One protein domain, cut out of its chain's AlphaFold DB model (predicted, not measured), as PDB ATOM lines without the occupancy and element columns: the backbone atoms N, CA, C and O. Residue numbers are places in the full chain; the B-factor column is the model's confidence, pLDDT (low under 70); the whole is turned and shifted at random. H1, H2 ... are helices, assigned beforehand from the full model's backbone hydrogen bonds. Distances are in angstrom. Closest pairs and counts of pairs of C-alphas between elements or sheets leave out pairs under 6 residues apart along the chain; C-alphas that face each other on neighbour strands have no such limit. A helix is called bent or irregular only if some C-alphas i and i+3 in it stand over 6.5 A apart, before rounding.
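AT A GLANCE: This is residues 65 to 196 of the 334 residues of an uncharacterized protein of Taibaiella sp. KBW10 (UniProt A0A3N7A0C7). Four helices, H1, H2, H3 and H6, run roughly side by side along the longer direction of the domain, with H1 packed on H2 and with H2, H3 and H6 making an up-and-down bundle, in which each runs against the one before it. The short helices H4 and H5 and the loop of residues 161 to 172 lie at one end, and the loop of residues 112 to 126 lies at the other. The printed part has 132 residues, with six named helices in the order H1 to H6 and no named strand; its class is all helix. It is compact, with a radius of gyration of the C-alphas of 15.5 A, and spans 45 by 33 by 24 A.

HOW THE PARTS SIT: H1, residues 68 to 79, and H2, residues 83 to 111, form a helical hairpin and touch at a shallow tilt of 27 degrees, opposite ways; their closest C-alphas are those of Thr 73 and Ala 93, 5.1 A apart. H2 touches H1 with residues 85 to 97 alone. H2 is irregular, with C-alphas 103 and 106 being 8.3 A apart, and it has a kink of 85 degrees near residue 105. H2 and H3, residues 127 to 141, form a second helical hairpin at a shallow tilt of 13 degrees, opposite ways, with the C-alphas of Ala 87 and Ser 141 closest at 3.9 A. H3 touches H6, residues 173 to 187, at a shallow tilt of 23 degrees, opposite ways; the closest C-alphas are those of Tyr 138 and Ala 181, 5.2 A apart. H2 and H6 only just touch, with 3 pairs of C-alphas within 8 A, the closest being Asn 91 and Leu 177 at 6.7 A; they run the same way. H4, residues 145 to 150, touches H6 at a steep tilt of 44 degrees, with the C-alphas of Leu 148 and Tyr 174 4.7 A apart. H5, residues 157 to 160, is close but not clearly touching H6, the closest C-alphas being those of Val 160 and Leu 176 at 7.4 A. H1 is apart from H3, H4, H5 and H6. Every O i to N i+4 pair is within hydrogen-bond range in H1, H3, H4 and H6, and 22 of 25 are in H2; H5 is too short for such a pair.

IN THESE COORDINATES: H1 begins at C-alpha 68, (47.138, 34.767, -30.446), and is 16.5 A long from first to last C-alpha. H2 measures 34.9 A, H3 20.9 A and H6 21.9 A. H6 ends at C-alpha 187, (43.358, 23.651, -52.707).

THE WHOLE: The C-alphas of Lys 115 and Lys 168 are the two farthest apart, at 47.6 A. The printed part has no cut. The links H2 to H3 and H5 to H6 are long. The mean pLDDT of the printed part is 81.6, and residues 106 to 107, 109 to 117, 157 to 168 and 188 to 196 are under 70.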
ATOM      1  N   ASP A  65      48.481  40.912 -31.682       85.50
ATOM      2  CA  ASP A  65      49.201  39.708 -32.125       85.50
ATOM      3  C   ASP A  65      48.304  38.868 -33.058       85.50
ATOM      4  O   ASP A  65      47.355  38.229 -32.595       85.50
ATOM      5  N   PRO A  66      48.605  38.791 -34.370       81.00
ATOM      6  CA  PRO A  66      47.802  38.011 -35.311       81.00
ATOM      7  C   PRO A  66      47.878  36.491 -35.062       81.00
ATOM      8  O   PRO A  66      47.114  35.738 -35.665       81.00
ATOM      9  N   THR A  67      48.779  36.018 -34.189       89.06
ATOM     10  CA  THR A  67      48.958  34.595 -33.852       89.06
ATOM     11  C   THR A  67      48.265  34.161 -32.557       89.06
ATOM     12  O   THR A  67      48.202  32.962 -32.284       89.06
ATOM     13  N   ASP A  68      47.719  35.085 -31.761       90.38
ATOM     14  CA  ASP A  68      47.138  34.767 -30.446       90.38
ATOM     15  C   ASP A  68      45.981  33.756 -30.541       90.38
ATOM     16  O   ASP A  68      45.960  32.741 -29.839       90.38
ATOM     17  N   ILE A  69      45.066  33.954 -31.495       91.12
ATOM     18  CA  ILE A  69      43.926  33.044 -31.694       91.12
ATOM     19  C   ILE A  69      44.390  31.644 -32.127       91.12
ATOM     20  O   ILE A  69      43.806  30.639 -31.713       91.12
ATOM     21  N   ILE A  70      45.481  31.552 -32.895       92.94
ATOM     22  CA  ILE A  70      46.086  30.263 -33.251       92.94
ATOM     23  C   ILE A  70      46.602  29.572 -31.987       92.94
ATOM     24  O   ILE A  70      46.255  28.424 -31.731       92.94
ATOM     25  N   LYS A  71      47.376  30.275 -31.150       93.69
ATOM     26  CA  LYS A  71      47.910  29.723 -29.892       93.69
ATOM     27  C   LYS A  71      46.789  29.228 -28.971       93.69
ATOM     28  O   LYS A  71      46.914  28.166 -28.361       93.69
ATOM     29  N   LYS A  72      45.680  29.970 -28.884       94.69
ATOM     30  CA  LYS A  72      44.501  29.594 -28.087       94.69
ATOM     31  C   LYS A  72      43.824  28.334 -28.620       94.69
ATOM     32  O   LYS A  72      43.603  27.405 -27.853       94.69
ATOM     33  N   THR A  73      43.542  28.275 -29.917       95.06
ATOM     34  CA  THR A  73      42.890  27.104 -30.530       95.06
ATOM     35  C   THR A  73      43.780  25.857 -30.500       95.06
ATOM     36  O   THR A  73      43.296  24.776 -30.178       95.06
ATOM     37  N   GLU A  74      45.091  25.999 -30.698       96.19
ATOM     38  CA  GLU A  74      46.078  24.926 -30.500       96.19
ATOM     39  C   GLU A  74      46.101  24.411 -29.053       96.19
ATOM     40  O   GLU A  74      46.169  23.206 -28.803       96.19
ATOM     41  N   LYS A  75      45.990  25.311 -28.070       96.75
ATOM     42  CA  LYS A  75      45.877  24.917 -26.662       96.75
ATOM     43  C   LYS A  75      44.603  24.116 -26.402       96.75
ATOM     44  O   LYS A  75      44.671  23.116 -25.694       96.75
ATOM     45  N   GLU A  76      43.478  24.517 -26.991       97.06
ATOM     46  CA  GLU A  76      42.211  23.788 -26.874       97.06
ATOM     47  C   GLU A  76      42.298  22.371 -27.464       97.06
ATOM     48  O   GLU A  76      41.794  21.428 -26.853       97.06
ATOM     49  N   VAL A  77      43.018  22.182 -28.579       97.38
ATOM     50  CA  VAL A  77      43.320  20.845 -29.134       97.38
ATOM     51  C   VAL A  77      44.050  19.970 -28.111       97.38
ATOM     52  O   VAL A  77      43.723  18.792 -27.947       97.38
ATOM     53  N   LEU A  78      45.049  20.529 -27.423       96.62
ATOM     54  CA  LEU A  78      45.847  19.797 -26.438       96.62
ATOM     55  C   LEU A  78      45.062  19.484 -25.159       96.62
ATOM     56  O   LEU A  78      45.256  18.411 -24.586       96.62
ATOM     57  N   SER A  79      44.182  20.389 -24.724       95.56
ATOM     58  CA  SER A  79      43.392  20.242 -23.496       95.56
ATOM     59  C   SER A  79      42.063  19.508 -23.671       95.56
ATOM     60  O   SER A  79      41.364  19.307 -22.687       95.56
ATOM     61  N   ALA A  80      41.667  19.143 -24.892       94.94
ATOM     62  CA  ALA A  80      40.395  18.467 -25.126       94.94
ATOM     63  C   ALA A  80      40.359  17.068 -24.480       94.94
ATOM     64  O   ALA A  80      41.122  16.172 -24.857       94.94
ATOM     65  N   ASP A  81      39.427  16.869 -23.546       89.75
ATOM     66  CA  ASP A  81      39.322  15.649 -22.730       89.75
ATOM     67  C   ASP A  81      38.768  14.433 -23.486       89.75
ATOM     68  O   ASP A  81      38.981  13.293 -23.079       89.75
ATOM     69  N   ASN A  82      38.056  14.660 -24.593       92.81
ATOM     70  CA  ASN A  82      37.483  13.606 -25.427       92.81
ATOM     71  C   ASN A  82      37.837  13.800 -26.909       92.81
ATOM     72  O   ASN A  82      38.247  14.878 -27.352       92.81
ATOM     73  N   SER A  83      37.697  12.723 -27.675       94.00
ATOM     74  CA  SER A  83      38.010  12.632 -29.103       94.00
ATOM     75  C   SER A  83      37.141  13.532 -29.980       94.00
ATOM     76  O   SER A  83      37.659  14.065 -30.961       94.00
ATOM     77  N   ILE A  84      35.863  13.725 -29.637       93.69
ATOM     78  CA  ILE A  84      34.921  14.558 -30.400       93.69
ATOM     79  C   ILE A  84      35.309  16.037 -30.297       93.69
ATOM     80  O   ILE A  84      35.516  16.701 -31.312       93.69
ATOM     81  N   ASP A  85      35.489  16.545 -29.079       93.50
ATOM     82  CA  ASP A  85      35.915  17.927 -28.850       93.50
ATOM     83  C   ASP A  85      37.282  18.185 -29.477       93.50
ATOM     84  O   ASP A  85      37.496  19.222 -30.101       93.50
ATOM     85  N   ARG A  86      38.208  17.225 -29.355       96.75
ATOM     86  CA  ARG A  86      39.533  17.319 -29.975       96.75
ATOM     87  C   ARG A  86      39.430  17.411 -31.492       96.75
ATOM     88  O   ARG A  86      40.118  18.231 -32.088       96.75
ATOM     89  N   ALA A  87      38.571  16.604 -32.111       96.00
ATOM     90  CA  ALA A  87      38.335  16.642 -33.549       96.00
ATOM     91  C   ALA A  87      37.813  18.015 -34.005       96.00
ATOM     92  O   ALA A  87      38.338  18.592 -34.960       96.00
ATOM     93  N   ILE A  88      36.848  18.576 -33.276       94.19
ATOM     94  CA  ILE A  88      36.293  19.904 -33.554       94.19
ATOM     95  C   ILE A  88      37.360  20.989 -33.382       94.19
ATOM     96  O   ILE A  88      37.531  21.827 -34.267       94.19
ATOM     97  N   TRP A  89      38.132  20.956 -32.293       95.88
ATOM     98  CA  TRP A  89      39.212  21.918 -32.076       95.88
ATOM     99  C   TRP A  89      40.325  21.807 -33.111       95.88
ATOM    100  O   TRP A  89      40.853  22.836 -33.521       95.88
ATOM    101  N   CYS A  90      40.647  20.603 -33.593       97.44
ATOM    102  CA  CYS A  90      41.587  20.426 -34.697       97.44
ATOM    103  C   CYS A  90      41.098  21.163 -35.954       97.44
ATOM    104  O   CYS A  90      41.862  21.903 -36.569       97.44
ATOM    105  N   ASN A  91      39.818  21.018 -36.305       95.06
ATOM    106  CA  ASN A  91      39.226  21.714 -37.448       95.06
ATOM    107  C   ASN A  91      39.199  23.241 -37.253       95.06
ATOM    108  O   ASN A  91      39.629  23.980 -38.137       95.06
ATOM    109  N   ILE A  92      38.789  23.720 -36.074       93.75
ATOM    110  CA  ILE A  92      38.783  25.155 -35.742       93.75
ATOM    111  C   ILE A  92      40.198  25.746 -35.794       93.75
ATOM    112  O   ILE A  92      40.394  26.837 -36.337       93.75
ATOM    113  N   ALA A  93      41.196  25.041 -35.253       95.88
ATOM    114  CA  ALA A  93      42.590  25.470 -35.304       95.88
ATOM    115  C   ALA A  93      43.076  25.561 -36.759       95.88
ATOM    116  O   ALA A  93      43.660  26.572 -37.145       95.88
ATOM    117  N   ALA A  94      42.757  24.566 -37.596       95.38
ATOM    118  CA  ALA A  94      43.096  24.582 -39.019       95.38
ATOM    119  C   ALA A  94      42.469  25.781 -39.756       95.38
ATOM    120  O   ALA A  94      43.178  26.509 -40.451       95.38
ATOM    121  N   LYS A  95      41.180  26.062 -39.526       91.88
ATOM    122  CA  LYS A  95      40.487  27.245 -40.073       91.88
ATOM    123  C   LYS A  95      41.085  28.562 -39.575       91.88
ATOM    124  O   LYS A  95      41.166  29.535 -40.317       91.88
ATOM    125  N   THR A  96      41.557  28.605 -38.331       92.12
ATOM    126  CA  THR A  96      42.235  29.791 -37.785       92.12
ATOM    127  C   THR A  96      43.558  30.059 -38.511       92.12
ATOM    128  O   THR A  96      43.876  31.214 -38.796       92.12
ATOM    129  N   TYR A  97      44.299  29.010 -38.883       93.12
ATOM    130  CA  TYR A  97      45.471  29.147 -39.753       93.12
ATOM    131  C   TYR A  97      45.110  29.629 -41.170       93.12
ATOM    132  O   TYR A  97      45.844  30.451 -41.716       93.12
ATOM    133  N   GLU A  98      43.985  29.192 -41.755       90.62
ATOM    134  CA  GLU A  98      43.508  29.727 -43.048       90.62
ATOM    135  C   GLU A  98      43.259  31.230 -42.978       90.62
ATOM    136  O   GLU A  98      43.742  31.984 -43.825       90.62
ATOM    137  N   ILE A  99      42.554  31.671 -41.933       89.06
ATOM    138  CA  ILE A  99      42.293  33.090 -41.686       89.06
ATOM    139  C   ILE A  99      43.621  33.841 -41.559       89.06
ATOM    140  O   ILE A  99      43.811  34.856 -42.227       89.06
ATOM    141  N   TYR A 100      44.572  33.311 -40.787       89.62
ATOM    142  CA  TYR A 100      45.892  33.915 -40.630       89.62
ATOM    143  C   TYR A 100      46.642  34.071 -41.957       89.62
ATOM    144  O   TYR A 100      47.160  35.155 -42.222       89.62
ATOM    145  N   ILE A 101      46.661  33.041 -42.813       87.56
ATOM    146  CA  ILE A 101      47.257  33.136 -44.154       87.56
ATOM    147  C   ILE A 101      46.531  34.193 -44.988       87.56
ATOM    148  O   ILE A 101      47.189  35.010 -45.629       87.56
ATOM    149  N   SER A 102      45.196  34.203 -44.981       86.19
ATOM    150  CA  SER A 102      44.413  35.149 -45.785       86.19
ATOM    151  C   SER A 102      44.659  36.608 -45.384       86.19
ATOM    152  O   SER A 102      44.733  37.482 -46.245       86.19
ATOM    153  N   GLU A 103      44.863  36.864 -44.091       86.50
ATOM    154  CA  GLU A 103      45.089  38.203 -43.541       86.50
ATOM    155  C   GLU A 103      46.559  38.642 -43.633       86.50
ATOM    156  O   GLU A 103      46.839  39.836 -43.719       86.50
ATOM    157  N   ASN A 104      47.508  37.696 -43.631       83.50
ATOM    158  CA  ASN A 104      48.948  37.980 -43.545       83.50
ATOM    159  C   ASN A 104      49.748  37.481 -44.760       83.50
ATOM    160  O   ASN A 104      50.980  37.484 -44.728       83.50
ATOM    161  N   GLY A 105      49.080  37.065 -45.840       73.25
ATOM    162  CA  GLY A 105      49.697  36.382 -46.981       73.25
ATOM    163  C   GLY A 105      50.891  37.126 -47.579       73.25
ATOM    164  O   GLY A 105      51.927  36.512 -47.822       73.25
ATOM    165  N   TYR A 106      50.801  38.455 -47.717       69.50
ATOM    166  CA  TYR A 106      51.901  39.294 -48.214       69.50
ATOM    167  C   TYR A 106      53.186  39.154 -47.380       69.50
ATOM    168  O   TYR A 106      54.272  39.054 -47.938       69.50
ATOM    169  N   ILE A 107      53.064  39.079 -46.051       68.94
ATOM    170  CA  ILE A 107      54.204  38.964 -45.130       68.94
ATOM    171  C   ILE A 107      54.804  37.549 -45.186       68.94
ATOM    172  O   ILE A 107      56.020  37.373 -45.090       68.94
ATOM    173  N   LEU A 108      53.963  36.525 -45.353       70.12
ATOM    174  CA  LEU A 108      54.392  35.123 -45.379       70.12
ATOM    175  C   LEU A 108      55.189  34.771 -46.645       70.12
ATOM    176  O   LEU A 108      56.129  33.977 -46.565       70.12
ATOM    177  N   TYR A 109      54.874  35.390 -47.788       65.56
ATOM    178  CA  TYR A 109      55.642  35.204 -49.025       65.56
ATOM    179  C   TYR A 109      57.082  35.732 -48.918       65.56
ATOM    180  O   TYR A 109      58.004  35.086 -49.422       65.56
ATOM    181  N   ASP A 110      57.304  36.844 -48.213       62.81
ATOM    182  CA  ASP A 110      58.648  37.402 -48.007       62.81
ATOM    183  C   ASP A 110      59.482  36.575 -47.013       62.81
ATOM    184  O   ASP A 110      60.702  36.449 -47.162       62.81
ATOM    185  N   ARG A 111      58.827  35.943 -46.029       66.38
ATOM    186  CA  ARG A 111      59.473  35.096 -45.007       66.38
ATOM    187  C   ARG A 111      59.972  33.753 -45.524       66.38
ATOM    188  O   ARG A 111      60.917  33.224 -44.950       66.38
ATOM    189  N   ALA A 112      59.430  33.237 -46.631       57.22
ATOM    190  CA  ALA A 112      59.873  31.978 -47.251       57.22
ATOM    191  C   ALA A 112      61.363  31.974 -47.688       57.22
ATOM    192  O   ALA A 112      61.871  30.966 -48.175       57.22
ATOM    193  N   ARG A 113      62.070  33.103 -47.527       52.72
ATOM    194  CA  ARG A 113      63.500  33.289 -47.809       52.72
ATOM    195  C   ARG A 113      64.408  33.198 -46.571       52.72
ATOM    196  O   ARG A 113      65.628  33.215 -46.733       52.72
ATOM    197  N   LEU A 114      63.854  33.116 -45.360       55.28
ATOM    198  CA  LEU A 114      64.610  33.082 -44.102       55.28
ATOM    199  C   LEU A 114      64.725  31.637 -43.586       55.28
ATOM    200  O   LEU A 114      63.759  30.882 -43.624       55.28
ATOM    201  N   LYS A 115      65.926  31.233 -43.147       56.97
ATOM    202  CA  LYS A 115      66.262  29.830 -42.823       56.97
ATOM    203  C   LYS A 115      65.909  29.382 -41.399       56.97
ATOM    204  O   LYS A 115      65.907  28.180 -41.153       56.97
ATOM    205  N   ASP A 116      65.588  30.304 -40.496       59.12
ATOM    206  CA  ASP A 116      65.462  29.996 -39.070       59.12
ATOM    207  C   ASP A 116      63.996  30.059 -38.617       59.12
ATOM    208  O   ASP A 116      63.505  31.086 -38.151       59.12
ATOM    209  N   THR A 117      63.277  28.945 -38.771       61.88
ATOM    210  CA  THR A 117      61.950  28.749 -38.168       61.88
ATOM    211  C   THR A 117      62.112  28.402 -36.689       61.88
ATOM    212  O   THR A 117      62.726  27.387 -36.352       61.88
ATOM    213  N   ILE A 118      61.513  29.194 -35.800       73.44
ATOM    214  CA  ILE A 118      61.415  28.876 -34.373       73.44
ATOM    215  C   ILE A 118      60.094  28.140 -34.152       73.44
ATOM    216  O   ILE A 118      59.010  28.658 -34.425       73.44
ATOM    217  N   LYS A 119      60.170  26.902 -33.659       72.88
ATOM    218  CA  LYS A 119      59.001  26.022 -33.528       72.88
ATOM    219  C   LYS A 119      57.920  26.621 -32.624       72.88
ATOM    220  O   LYS A 119      56.741  26.482 -32.923       72.88
ATOM    221  N   GLU A 120      58.308  27.290 -31.548       76.88
ATOM    222  CA  GLU A 120      57.397  27.865 -30.555       76.88
ATOM    223  C   GLU A 120      56.799  29.216 -30.987       76.88
ATOM    224  O   GLU A 120      55.833  29.676 -30.375       76.88
ATOM    225  N   ASP A 121      57.330  29.841 -32.043       82.88
ATOM    226  CA  ASP A 121      56.882  31.145 -32.528       82.88
ATOM    227  C   ASP A 121      56.289  31.045 -33.939       82.88
ATOM    228  O   ASP A 121      56.994  31.118 -34.949       82.88
ATOM    229  N   ILE A 122      54.958  30.931 -33.998       85.81
ATOM    230  CA  ILE A 122      54.173  30.870 -35.242       85.81
ATOM    231  C   ILE A 122      54.448  32.081 -36.146       85.81
ATOM    232  O   ILE A 122      54.358  31.965 -37.366       85.81
ATOM    233  N   SER A 123      54.839  33.233 -35.586       81.62
ATOM    234  CA  SER A 123      55.166  34.416 -36.386       81.62
ATOM    235  C   SER A 123      56.439  34.237 -37.228       81.62
ATOM    236  O   SER A 123      56.653  34.988 -38.178       81.62
ATOM    237  N   THR A 124      57.254  33.219 -36.943       82.69
ATOM    238  CA  THR A 124      58.451  32.866 -37.725       82.69
ATOM    239  C   THR A 124      58.195  31.782 -38.770       82.69
ATOM    240  O   THR A 124      59.092  31.460 -39.550       82.69
ATOM    241  N   TRP A 125      56.996  31.193 -38.797       86.00
ATOM    242  CA  TRP A 125      56.705  30.071 -39.683       86.00
ATOM    243  C   TRP A 125      56.554  30.527 -41.133       86.00
ATOM    244  O   TRP A 125      55.875  31.511 -41.434       86.00
ATOM    245  N   ASP A 126      57.185  29.778 -42.038       82.06
ATOM    246  CA  ASP A 126      56.975  29.935 -43.470       82.06
ATOM    247  C   ASP A 126      55.641  29.302 -43.901       82.06
ATOM    248  O   ASP A 126      55.019  28.518 -43.173       82.06
ATOM    249  N   ILE A 127      55.194  29.636 -45.115       82.12
ATOM    250  CA  ILE A 127      53.920  29.139 -45.647       82.12
ATOM    251  C   ILE A 127      53.869  27.604 -45.679       82.12
ATOM    252  O   ILE A 127      52.851  27.018 -45.326       82.12
ATOM    253  N   ASN A 128      54.988  26.939 -45.987       82.00
ATOM    254  CA  ASN A 128      55.058  25.477 -46.039       82.00
ATOM    255  C   ASN A 128      54.871  24.838 -44.655       82.00
ATOM    256  O   ASN A 128      54.243  23.784 -44.534       82.00
ATOM    257  N   THR A 129      55.435  25.435 -43.603       86.88
ATOM    258  CA  THR A 129      55.279  24.964 -42.220       86.88
ATOM    259  C   THR A 129      53.835  25.120 -41.769       86.88
ATOM    260  O   THR A 129      53.269  24.182 -41.200       86.88
ATOM    261  N   ILE A 130      53.211  26.257 -42.091       88.69
ATOM    262  CA  ILE A 130      51.797  26.496 -41.797       88.69
ATOM    263  C   ILE A 130      50.915  25.481 -42.539       88.69
ATOM    264  O   ILE A 130      50.108  24.806 -41.905       88.69
ATOM    265  N   GLU A 131      51.116  25.278 -43.844       86.75
ATOM    266  CA  GLU A 131      50.355  24.298 -44.632       86.75
ATOM    267  C   GLU A 131      50.503  22.865 -44.099       86.75
ATOM    268  O   GLU A 131      49.524  22.116 -44.026       86.75
ATOM    269  N   LYS A 132      51.713  22.464 -43.686       88.75
ATOM    270  CA  LYS A 132      51.942  21.156 -43.049       88.75
ATOM    271  C   LYS A 132      51.170  21.030 -41.739       88.75
ATOM    272  O   LYS A 132      50.593  19.971 -41.482       88.75
ATOM    273  N   ARG A 133      51.136  22.088 -40.921       93.88
ATOM    274  CA  ARG A 133      50.375  22.087 -39.667       93.88
ATOM    275  C   ARG A 133      48.873  22.013 -39.923       93.88
ATOM    276  O   ARG A 133      48.209  21.186 -39.307       93.88
ATOM    277  N   MET A 134      48.359  22.794 -40.868       94.06
ATOM    278  CA  MET A 134      46.954  22.747 -41.280       94.06
ATOM    279  C   MET A 134      46.554  21.365 -41.782       94.06
ATOM    280  O   MET A 134      45.546  20.826 -41.340       94.06
ATOM    281  N   ARG A 135      47.375  20.743 -42.641       93.25
ATOM    282  CA  ARG A 135      47.146  19.368 -43.108       93.25
ATOM    283  C   ARG A 135      47.052  18.396 -41.940       93.25
ATOM    284  O   ARG A 135      46.125  17.593 -41.898       93.25
ATOM    285  N   TYR A 136      47.995  18.470 -41.001       95.06
ATOM    286  CA  TYR A 136      47.964  17.641 -39.800       95.06
ATOM    287  C   TYR A 136      46.653  17.833 -39.025       95.06
ATOM    288  O   TYR A 136      46.001  16.850 -38.692       95.06
ATOM    289  N   LEU A 137      46.247  19.079 -38.782       97.50
ATOM    290  CA  LEU A 137      45.037  19.402 -38.028       97.50
ATOM    291  C   LEU A 137      43.763  18.929 -38.746       97.50
ATOM    292  O   LEU A 137      42.931  18.266 -38.129       97.50
ATOM    293  N   TYR A 138      43.630  19.173 -40.051       96.06
ATOM    294  CA  TYR A 138      42.478  18.700 -40.821       96.06
ATOM    295  C   TYR A 138      42.372  17.173 -40.815       96.06
ATOM    296  O   TYR A 138      41.302  16.631 -40.553       96.06
ATOM    297  N   LEU A 139      43.477  16.452 -41.015       95.44
ATOM    298  CA  LEU A 139      43.464  14.987 -40.971       95.44
ATOM    299  C   LEU A 139      43.217  14.446 -39.554       95.44
ATOM    300  O   LEU A 139      42.494  13.464 -39.389       95.44
ATOM    301  N   ALA A 140      43.752  15.105 -38.523       97.12
ATOM    302  CA  ALA A 140      43.477  14.762 -37.132       97.12
ATOM    303  C   ALA A 140      41.999  14.981 -36.767       97.12
ATOM    304  O   ALA A 140      41.450  14.218 -35.973       97.12
ATOM    305  N   SER A 141      41.330  15.967 -37.380       96.62
ATOM    306  CA  SER A 141      39.907  16.232 -37.132       96.62
ATOM    307  C   SER A 141      38.981  15.101 -37.587       96.62
ATOM    308  O   SER A 141      37.872  14.975 -37.090       96.62
ATOM    309  N   ILE A 142      39.442  14.221 -38.475       95.69
ATOM    310  CA  ILE A 142      38.637  13.127 -39.036       95.69
ATOM    311  C   ILE A 142      39.158  11.733 -38.668       95.69
ATOM    312  O   ILE A 142      38.658  10.725 -39.167       95.69
ATOM    313  N   GLN A 143      40.171  11.650 -37.803       94.75
ATOM    314  CA  GLN A 143      40.857  10.393 -37.499       94.75
ATOM    315  C   GLN A 143      39.942   9.371 -36.800       94.75
ATOM    316  O   GLN A 143      39.984   8.182 -37.120       94.75
ATOM    317  N   ASN A 144      39.073   9.822 -35.889       94.19
ATOM    318  CA  ASN A 144      38.168   8.966 -35.105       94.19
ATOM    319  C   ASN A 144      36.875   8.635 -35.870       94.19
ATOM    320  O   ASN A 144      35.768   8.843 -35.377       94.19
ATOM    321  N   LYS A 145      37.025   8.130 -37.099       93.38
ATOM    322  CA  LYS A 145      35.947   7.966 -38.087       93.38
ATOM    323  C   LYS A 145      34.648   7.386 -37.510       93.38
ATOM    324  O   LYS A 145      33.605   8.002 -37.671       93.38
ATOM    325  N   ASN A 146      34.698   6.232 -36.844       93.00
ATOM    326  CA  ASN A 146      33.485   5.528 -36.402       93.00
ATOM    327  C   ASN A 146      32.675   6.326 -35.366       93.00
ATOM    328  O   ASN A 146      31.447   6.370 -35.432       93.00
ATOM    329  N   GLU A 147      33.361   6.972 -34.423       94.62
ATOM    330  CA  GLU A 147      32.723   7.801 -33.399       94.62
ATOM    331  C   GLU A 147      32.127   9.069 -34.023       94.62
ATOM    332  O   GLU A 147      30.965   9.400 -33.786       94.62
ATOM    333  N   LEU A 148      32.883   9.726 -34.907       94.12
ATOM    334  CA  LEU A 148      32.435  10.927 -35.615       94.12
ATOM    335  C   LEU A 148      31.241  10.648 -36.541       94.12
ATOM    336  O   LEU A 148      30.344  11.480 -36.648       94.12
ATOM    337  N   GLN A 149      31.203   9.476 -37.182       92.38
ATOM    338  CA  GLN A 149      30.080   9.033 -38.017       92.38
ATOM    339  C   GLN A 149      28.817   8.733 -37.201       92.38
ATOM    340  O   GLN A 149      27.711   8.862 -37.714       92.38
ATOM    341  N   SER A 150      28.977   8.362 -35.929       90.81
ATOM    342  CA  SER A 150      27.864   8.084 -35.011       90.81
ATOM    343  C   SER A 150      27.376   9.334 -34.266       90.81
ATOM    344  O   SER A 150      26.389   9.272 -33.535       90.81
ATOM    345  N   THR A 151      28.068  10.465 -34.425       89.19
ATOM    346  CA  THR A 151      27.769  11.720 -33.731       89.19
ATOM    347  C   THR A 151      26.878  12.605 -34.600       89.19
ATOM    348  O   THR A 151      27.271  12.974 -35.710       89.19
ATOM    349  N   ASP A 152      25.700  12.988 -34.090       84.25
ATOM    350  CA  ASP A 152      24.821  13.945 -34.777       84.25
ATOM    351  C   ASP A 152      25.491  15.327 -34.825       84.25
ATOM    352  O   ASP A 152      25.755  15.972 -33.805       84.25
ATOM    353  N   TYR A 153      25.761  15.789 -36.041       79.31
ATOM    354  CA  TYR A 153      26.396  17.070 -36.312       79.31
ATOM    355  C   TYR A 153      25.530  18.272 -35.902       79.31
ATOM    356  O   TYR A 153      26.075  19.357 -35.697       79.31
ATOM    357  N   ARG A 154      24.202  18.117 -35.749       76.56
ATOM    358  CA  ARG A 154      23.284  19.228 -35.425       76.56
ATOM    359  C   ARG A 154      23.621  19.921 -34.114       76.56
ATOM    360  O   ARG A 154      23.411  21.125 -33.986       76.56
ATOM    361  N   ALA A 155      24.193  19.187 -33.160       70.69
ATOM    362  CA  ALA A 155      24.692  19.762 -31.917       70.69
ATOM    363  C   ALA A 155      25.812  20.797 -32.163       70.69
ATOM    364  O   ALA A 155      25.964  21.740 -31.391       70.69
ATOM    365  N   TYR A 156      26.544  20.663 -33.271       73.50
ATOM    366  CA  TYR A 156      27.748  21.420 -33.617       73.50
ATOM    367  C   TYR A 156      27.569  22.369 -34.815       73.50
ATOM    368  O   TYR A 156      28.492  23.119 -35.137       73.50
ATOM    369  N   LEU A 157      26.378  22.401 -35.430       65.50
ATOM    370  CA  LEU A 157      26.003  23.321 -36.515       65.50
ATOM    371  C   LEU A 157      26.451  24.778 -36.279       65.50
ATOM    372  O   LEU A 157      27.046  25.364 -37.180       65.50
ATOM    373  N   PRO A 158      26.271  25.373 -35.078       61.69
ATOM    374  CA  PRO A 158      26.669  26.762 -34.834       61.69
ATOM    375  C   PRO A 158      28.183  27.021 -34.809       61.69
ATOM    376  O   PRO A 158      28.586  28.171 -34.645       61.69
ATOM    377  N   ILE A 159      29.003  25.969 -34.846       68.19
ATOM    378  CA  ILE A 159      30.451  26.016 -34.617       68.19
ATOM    379  C   ILE A 159      31.205  25.776 -35.919       68.19
ATOM    380  O   ILE A 159      32.202  26.445 -36.181       68.19
ATOM    381  N   VAL A 160      30.748  24.813 -36.724       58.38
ATOM    382  CA  VAL A 160      31.565  24.272 -37.815       58.38
ATOM    383  C   VAL A 160      31.173  24.834 -39.190       58.38
ATOM    384  O   VAL A 160      32.034  24.886 -40.066       58.38
ATOM    385  N   THR A 161      29.970  25.394 -39.376       50.03
ATOM    386  CA  THR A 161      29.568  26.018 -40.655       50.03
ATOM    387  C   THR A 161      28.616  27.200 -40.476       50.03
ATOM    388  O   THR A 161      27.557  27.079 -39.870       50.03
ATOM    389  N   GLN A 162      28.961  28.342 -41.081       46.56
ATOM    390  CA  GLN A 162      28.024  29.445 -41.358       46.56
ATOM    391  C   GLN A 162      27.212  29.212 -42.648       46.56
ATOM    392  O   GLN A 162      26.452  30.086 -43.062       46.56
ATOM    393  N   GLU A 163      27.369  28.058 -43.303       46.59
ATOM    394  CA  GLU A 163      26.638  27.723 -44.524       46.59
ATOM    395  C   GLU A 163      25.195  27.342 -44.187       46.59
ATOM    396  O   GLU A 163      24.890  26.251 -43.700       46.59
ATOM    397  N   VAL A 164      24.308  28.303 -44.423       43.75
ATOM    398  CA  VAL A 164      22.859  28.137 -44.380       43.75
ATOM    399  C   VAL A 164      22.468  27.043 -45.390       43.75
ATOM    400  O   VAL A 164      22.981  27.043 -46.501       43.75
ATOM    401  N   HIS A 165      21.552  26.142 -45.010       51.19
ATOM    402  CA  HIS A 165      20.913  25.112 -45.862       51.19
ATOM    403  C   HIS A 165      21.624  23.756 -46.073       51.19
ATOM    404  O   HIS A 165      21.060  22.875 -46.717       51.19
ATOM    405  N   THR A 166      22.746  23.471 -45.404       58.19
ATOM    406  CA  THR A 166      23.423  22.152 -45.500       58.19
ATOM    407  C   THR A 166      22.860  21.059 -44.573       58.19
ATOM    408  O   THR A 166      23.395  19.950 -44.516       58.19
ATOM    409  N   GLU A 167      21.750  21.317 -43.865       61.34
ATOM    410  CA  GLU A 167      21.247  20.446 -42.785       61.34
ATOM    411  C   GLU A 167      20.846  19.018 -43.232       61.34
ATOM    412  O   GLU A 167      20.741  18.094 -42.421       61.34
ATOM    413  N   LYS A 168      20.596  18.810 -44.525       66.56
ATOM    414  CA  LYS A 168      20.300  17.477 -45.083       66.56
ATOM    415  C   LYS A 168      21.520  16.788 -45.701       66.56
ATOM    416  O   LYS A 168      21.450  15.608 -46.042       66.56
ATOM    417  N   LEU A 169      22.622  17.523 -45.856       72.75
ATOM    418  CA  LEU A 169      23.769  17.148 -46.687       72.75
ATOM    419  C   LEU A 169      24.988  16.688 -45.894       72.75
ATOM    420  O   LEU A 169      25.839  15.970 -46.420       72.75
ATOM    421  N   ARG A 170      25.101  17.097 -44.634       78.69
ATOM    422  CA  ARG A 170      26.134  16.622 -43.709       78.69
ATOM    423  C   ARG A 170      25.392  15.957 -42.569       78.69
ATOM    424  O   ARG A 170      24.841  16.666 -41.751       78.69
ATOM    425  N   ASN A 171      25.276  14.629 -42.559       80.06
ATOM    426  CA  ASN A 171      24.400  13.929 -41.607       80.06
ATOM    427  C   ASN A 171      25.141  13.421 -40.365       80.06
ATOM    428  O   ASN A 171      24.508  13.003 -39.397       80.06
ATOM    429  N   SER A 172      26.472  13.478 -40.379       89.25
ATOM    430  CA  SER A 172      27.333  13.146 -39.248       89.25
ATOM    431  C   SER A 172      28.389  14.224 -39.030       89.25
ATOM    432  O   SER A 172      28.719  14.989 -39.943       89.25
ATOM    433  N   LEU A 173      28.951  14.289 -37.819       89.75
ATOM    434  CA  LEU A 173      30.073  15.189 -37.548       89.75
ATOM    435  C   LEU A 173      31.270  14.853 -38.451       89.75
ATOM    436  O   LEU A 173      31.989  15.752 -38.882       89.75
ATOM    437  N   TYR A 174      31.447  13.573 -38.795       93.00
ATOM    438  CA  TYR A 174      32.458  13.155 -39.762       93.00
ATOM    439  C   TYR A 174      32.277  13.837 -41.121       93.00
ATOM    440  O   TYR A 174      33.251  14.366 -41.645       93.00
ATOM    441  N   ASP A 175      31.060  13.867 -41.675       89.19
ATOM    442  CA  ASP A 175      30.802  14.480 -42.987       89.19
ATOM    443  C   ASP A 175      31.183  15.960 -43.003       89.19
ATOM    444  O   ASP A 175      31.759  16.455 -43.970       89.19
ATOM    445  N   LEU A 176      30.870  16.658 -41.914       88.25
ATOM    446  CA  LEU A 176      31.132  18.079 -41.757       88.25
ATOM    447  C   LEU A 176      32.639  18.373 -41.715       88.25
ATOM    448  O   LEU A 176      33.142  19.178 -42.495       88.25
ATOM    449  N   LEU A 177      33.376  17.652 -40.865       92.56
ATOM    450  CA  LEU A 177      34.828  17.812 -40.728       92.56
ATOM    451  C   LEU A 177      35.581  17.321 -41.976       92.56
ATOM    452  O   LEU A 177      36.592  17.907 -42.371       92.56
ATOM    453  N   ALA A 178      35.088  16.264 -42.627       93.25
ATOM    454  CA  ALA A 178      35.670  15.733 -43.853       93.25
ATOM    455  C   ALA A 178      35.440  16.656 -45.055       93.25
ATOM    456  O   ALA A 178      36.327  16.749 -45.901       93.25
ATOM    457  N   ALA A 179      34.313  17.372 -45.120       90.12
ATOM    458  CA  ALA A 179      34.079  18.383 -46.150       90.12
ATOM    459  C   ALA A 179      35.115  19.517 -46.075       90.12
ATOM    460  O   ALA A 179      35.707  19.870 -47.097       90.12
ATOM    461  N   ASP A 180      35.411  20.021 -44.872       90.62
ATOM    462  CA  ASP A 180      36.469  21.021 -44.675       90.62
ATOM    463  C   ASP A 180      37.851  20.470 -45.062       90.62
ATOM    464  O   ASP A 180      38.613  21.117 -45.783       90.62
ATOM    465  N   ALA A 181      38.165  19.238 -44.642       94.00
ATOM    466  CA  ALA A 181      39.426  18.592 -44.995       94.00
ATOM    467  C   ALA A 181      39.572  18.413 -46.517       94.00
ATOM    468  O   ALA A 181      40.635  18.697 -47.069       94.00
ATOM    469  N   ILE A 182      38.511  17.993 -47.217       93.44
ATOM    470  CA  ILE A 182      38.472  17.905 -48.686       93.44
ATOM    471  C   ILE A 182      38.692  19.281 -49.310       93.44
ATOM    472  O   ILE A 182      39.468  19.392 -50.263       93.44
ATOM    473  N   GLN A 183      38.040  20.324 -48.792       90.69
ATOM    474  CA  GLN A 183      38.177  21.684 -49.306       90.69
ATOM    475  C   GLN A 183      39.637  22.154 -49.222       90.69
ATOM    476  O   GLN A 183      40.190  22.625 -50.221       90.69
ATOM    477  N   PHE A 184      40.281  21.957 -48.071       91.31
ATOM    478  CA  PHE A 184      41.696  22.260 -47.878       91.31
ATOM    479  C   PHE A 184      42.597  21.434 -48.810       91.31
ATOM    480  O   PHE A 184      43.396  21.994 -49.565       91.31
ATOM    481  N   LEU A 185      42.453  20.105 -48.820       90.94
ATOM    482  CA  LEU A 185      43.294  19.203 -49.621       90.94
ATOM    483  C   LEU A 185      43.147  19.451 -51.130       90.94
ATOM    484  O   LEU A 185      44.121  19.356 -51.874       90.94
ATOM    485  N   SER A 186      41.955  19.840 -51.586       87.88
ATOM    486  CA  SER A 186      41.695  20.170 -52.993       87.88
ATOM    487  C   SER A 186      42.416  21.447 -53.446       87.88
ATOM    488  O   SER A 186      42.754  21.581 -54.632       87.88
ATOM    489  N   ARG A 187      42.665  22.369 -52.504       83.12
ATOM    490  CA  ARG A 187      43.358  23.651 -52.707       83.12
ATOM    491  C   ARG A 187      44.851  23.600 -52.383       83.12
ATOM    492  O   ARG A 187      45.566  24.476 -52.849       83.12
ATOM    493  N   SER A 188      45.352  22.590 -51.663       64.94
ATOM    494  CA  SER A 188      46.705  22.589 -51.068       64.94
ATOM    495  C   SER A 188      47.891  22.678 -52.042       64.94
ATOM    496  O   SER A 188      49.034  22.715 -51.608       64.94
ATOM    497  N   ASN A 189      47.653  22.694 -53.355       60.59
ATOM    498  CA  ASN A 189      48.694  22.926 -54.362       60.59
ATOM    499  C   ASN A 189      48.727  24.394 -54.841       60.59
ATOM    500  O   ASN A 189      49.495  24.718 -55.738       60.59
ATOM    501  N   GLN A 190      47.881  25.278 -54.294       57.22
ATOM    502  CA  GLN A 190      47.792  26.687 -54.701       57.22
ATOM    503  C   GLN A 190      48.909  27.560 -54.113       57.22
ATOM    504  O   GLN A 190      49.292  28.537 -54.754       57.22
ATOM    505  N   TYR A 191      49.457  27.218 -52.941       49.59
ATOM    506  CA  TYR A 191      50.482  28.040 -52.280       49.59
ATOM    507  C   TYR A 191      51.905  27.473 -52.401       49.59
ATOM    508  O   TYR A 191      52.874  28.215 -52.236       49.59
ATOM    509  N   SER A 192      52.056  26.191 -52.757       53.41
ATOM    510  CA  SER A 192      53.365  25.576 -52.980       53.41
ATOM    511  C   SER A 192      53.840  25.798 -54.418       53.41
ATOM    512  O   SER A 192      53.395  25.138 -55.355       53.41
ATOM    513  N   THR A 193      54.800  26.703 -54.593       42.75
ATOM    514  CA  THR A 193      55.384  27.076 -55.896       42.75
ATOM    515  C   THR A 193      56.134  25.943 -56.614       42.75
ATOM    516  O   THR A 193      56.533  26.125 -57.760       42.75
ATOM    517  N   ASN A 194      56.302  24.772 -55.982       44.09
ATOM    518  CA  ASN A 194      57.085  23.642 -56.504       44.09
ATOM    519  C   ASN A 194      56.354  22.283 -56.480       44.09
ATOM    520  O   ASN A 194      56.965  21.261 -56.804       44.09
ATOM    521  N   ALA A 195      55.074  22.220 -56.100       51.22
ATOM    522  CA  ALA A 195      54.370  20.944 -55.974       51.22
ATOM    523  C   ALA A 195      53.678  20.540 -57.287       51.22
ATOM    524  O   ALA A 195      52.521  20.874 -57.536       51.22
ATOM    525  N   ILE A 196      54.368  19.759 -58.124       53.28
ATOM    526  CA  ILE A 196      53.675  18.879 -59.075       53.28
ATOM    527  C   ILE A 196      52.902  17.870 -58.228       53.28
ATOM    528  O   ILE A 196      53.529  17.123 -57.481       53.28
TER     529      ILE A 196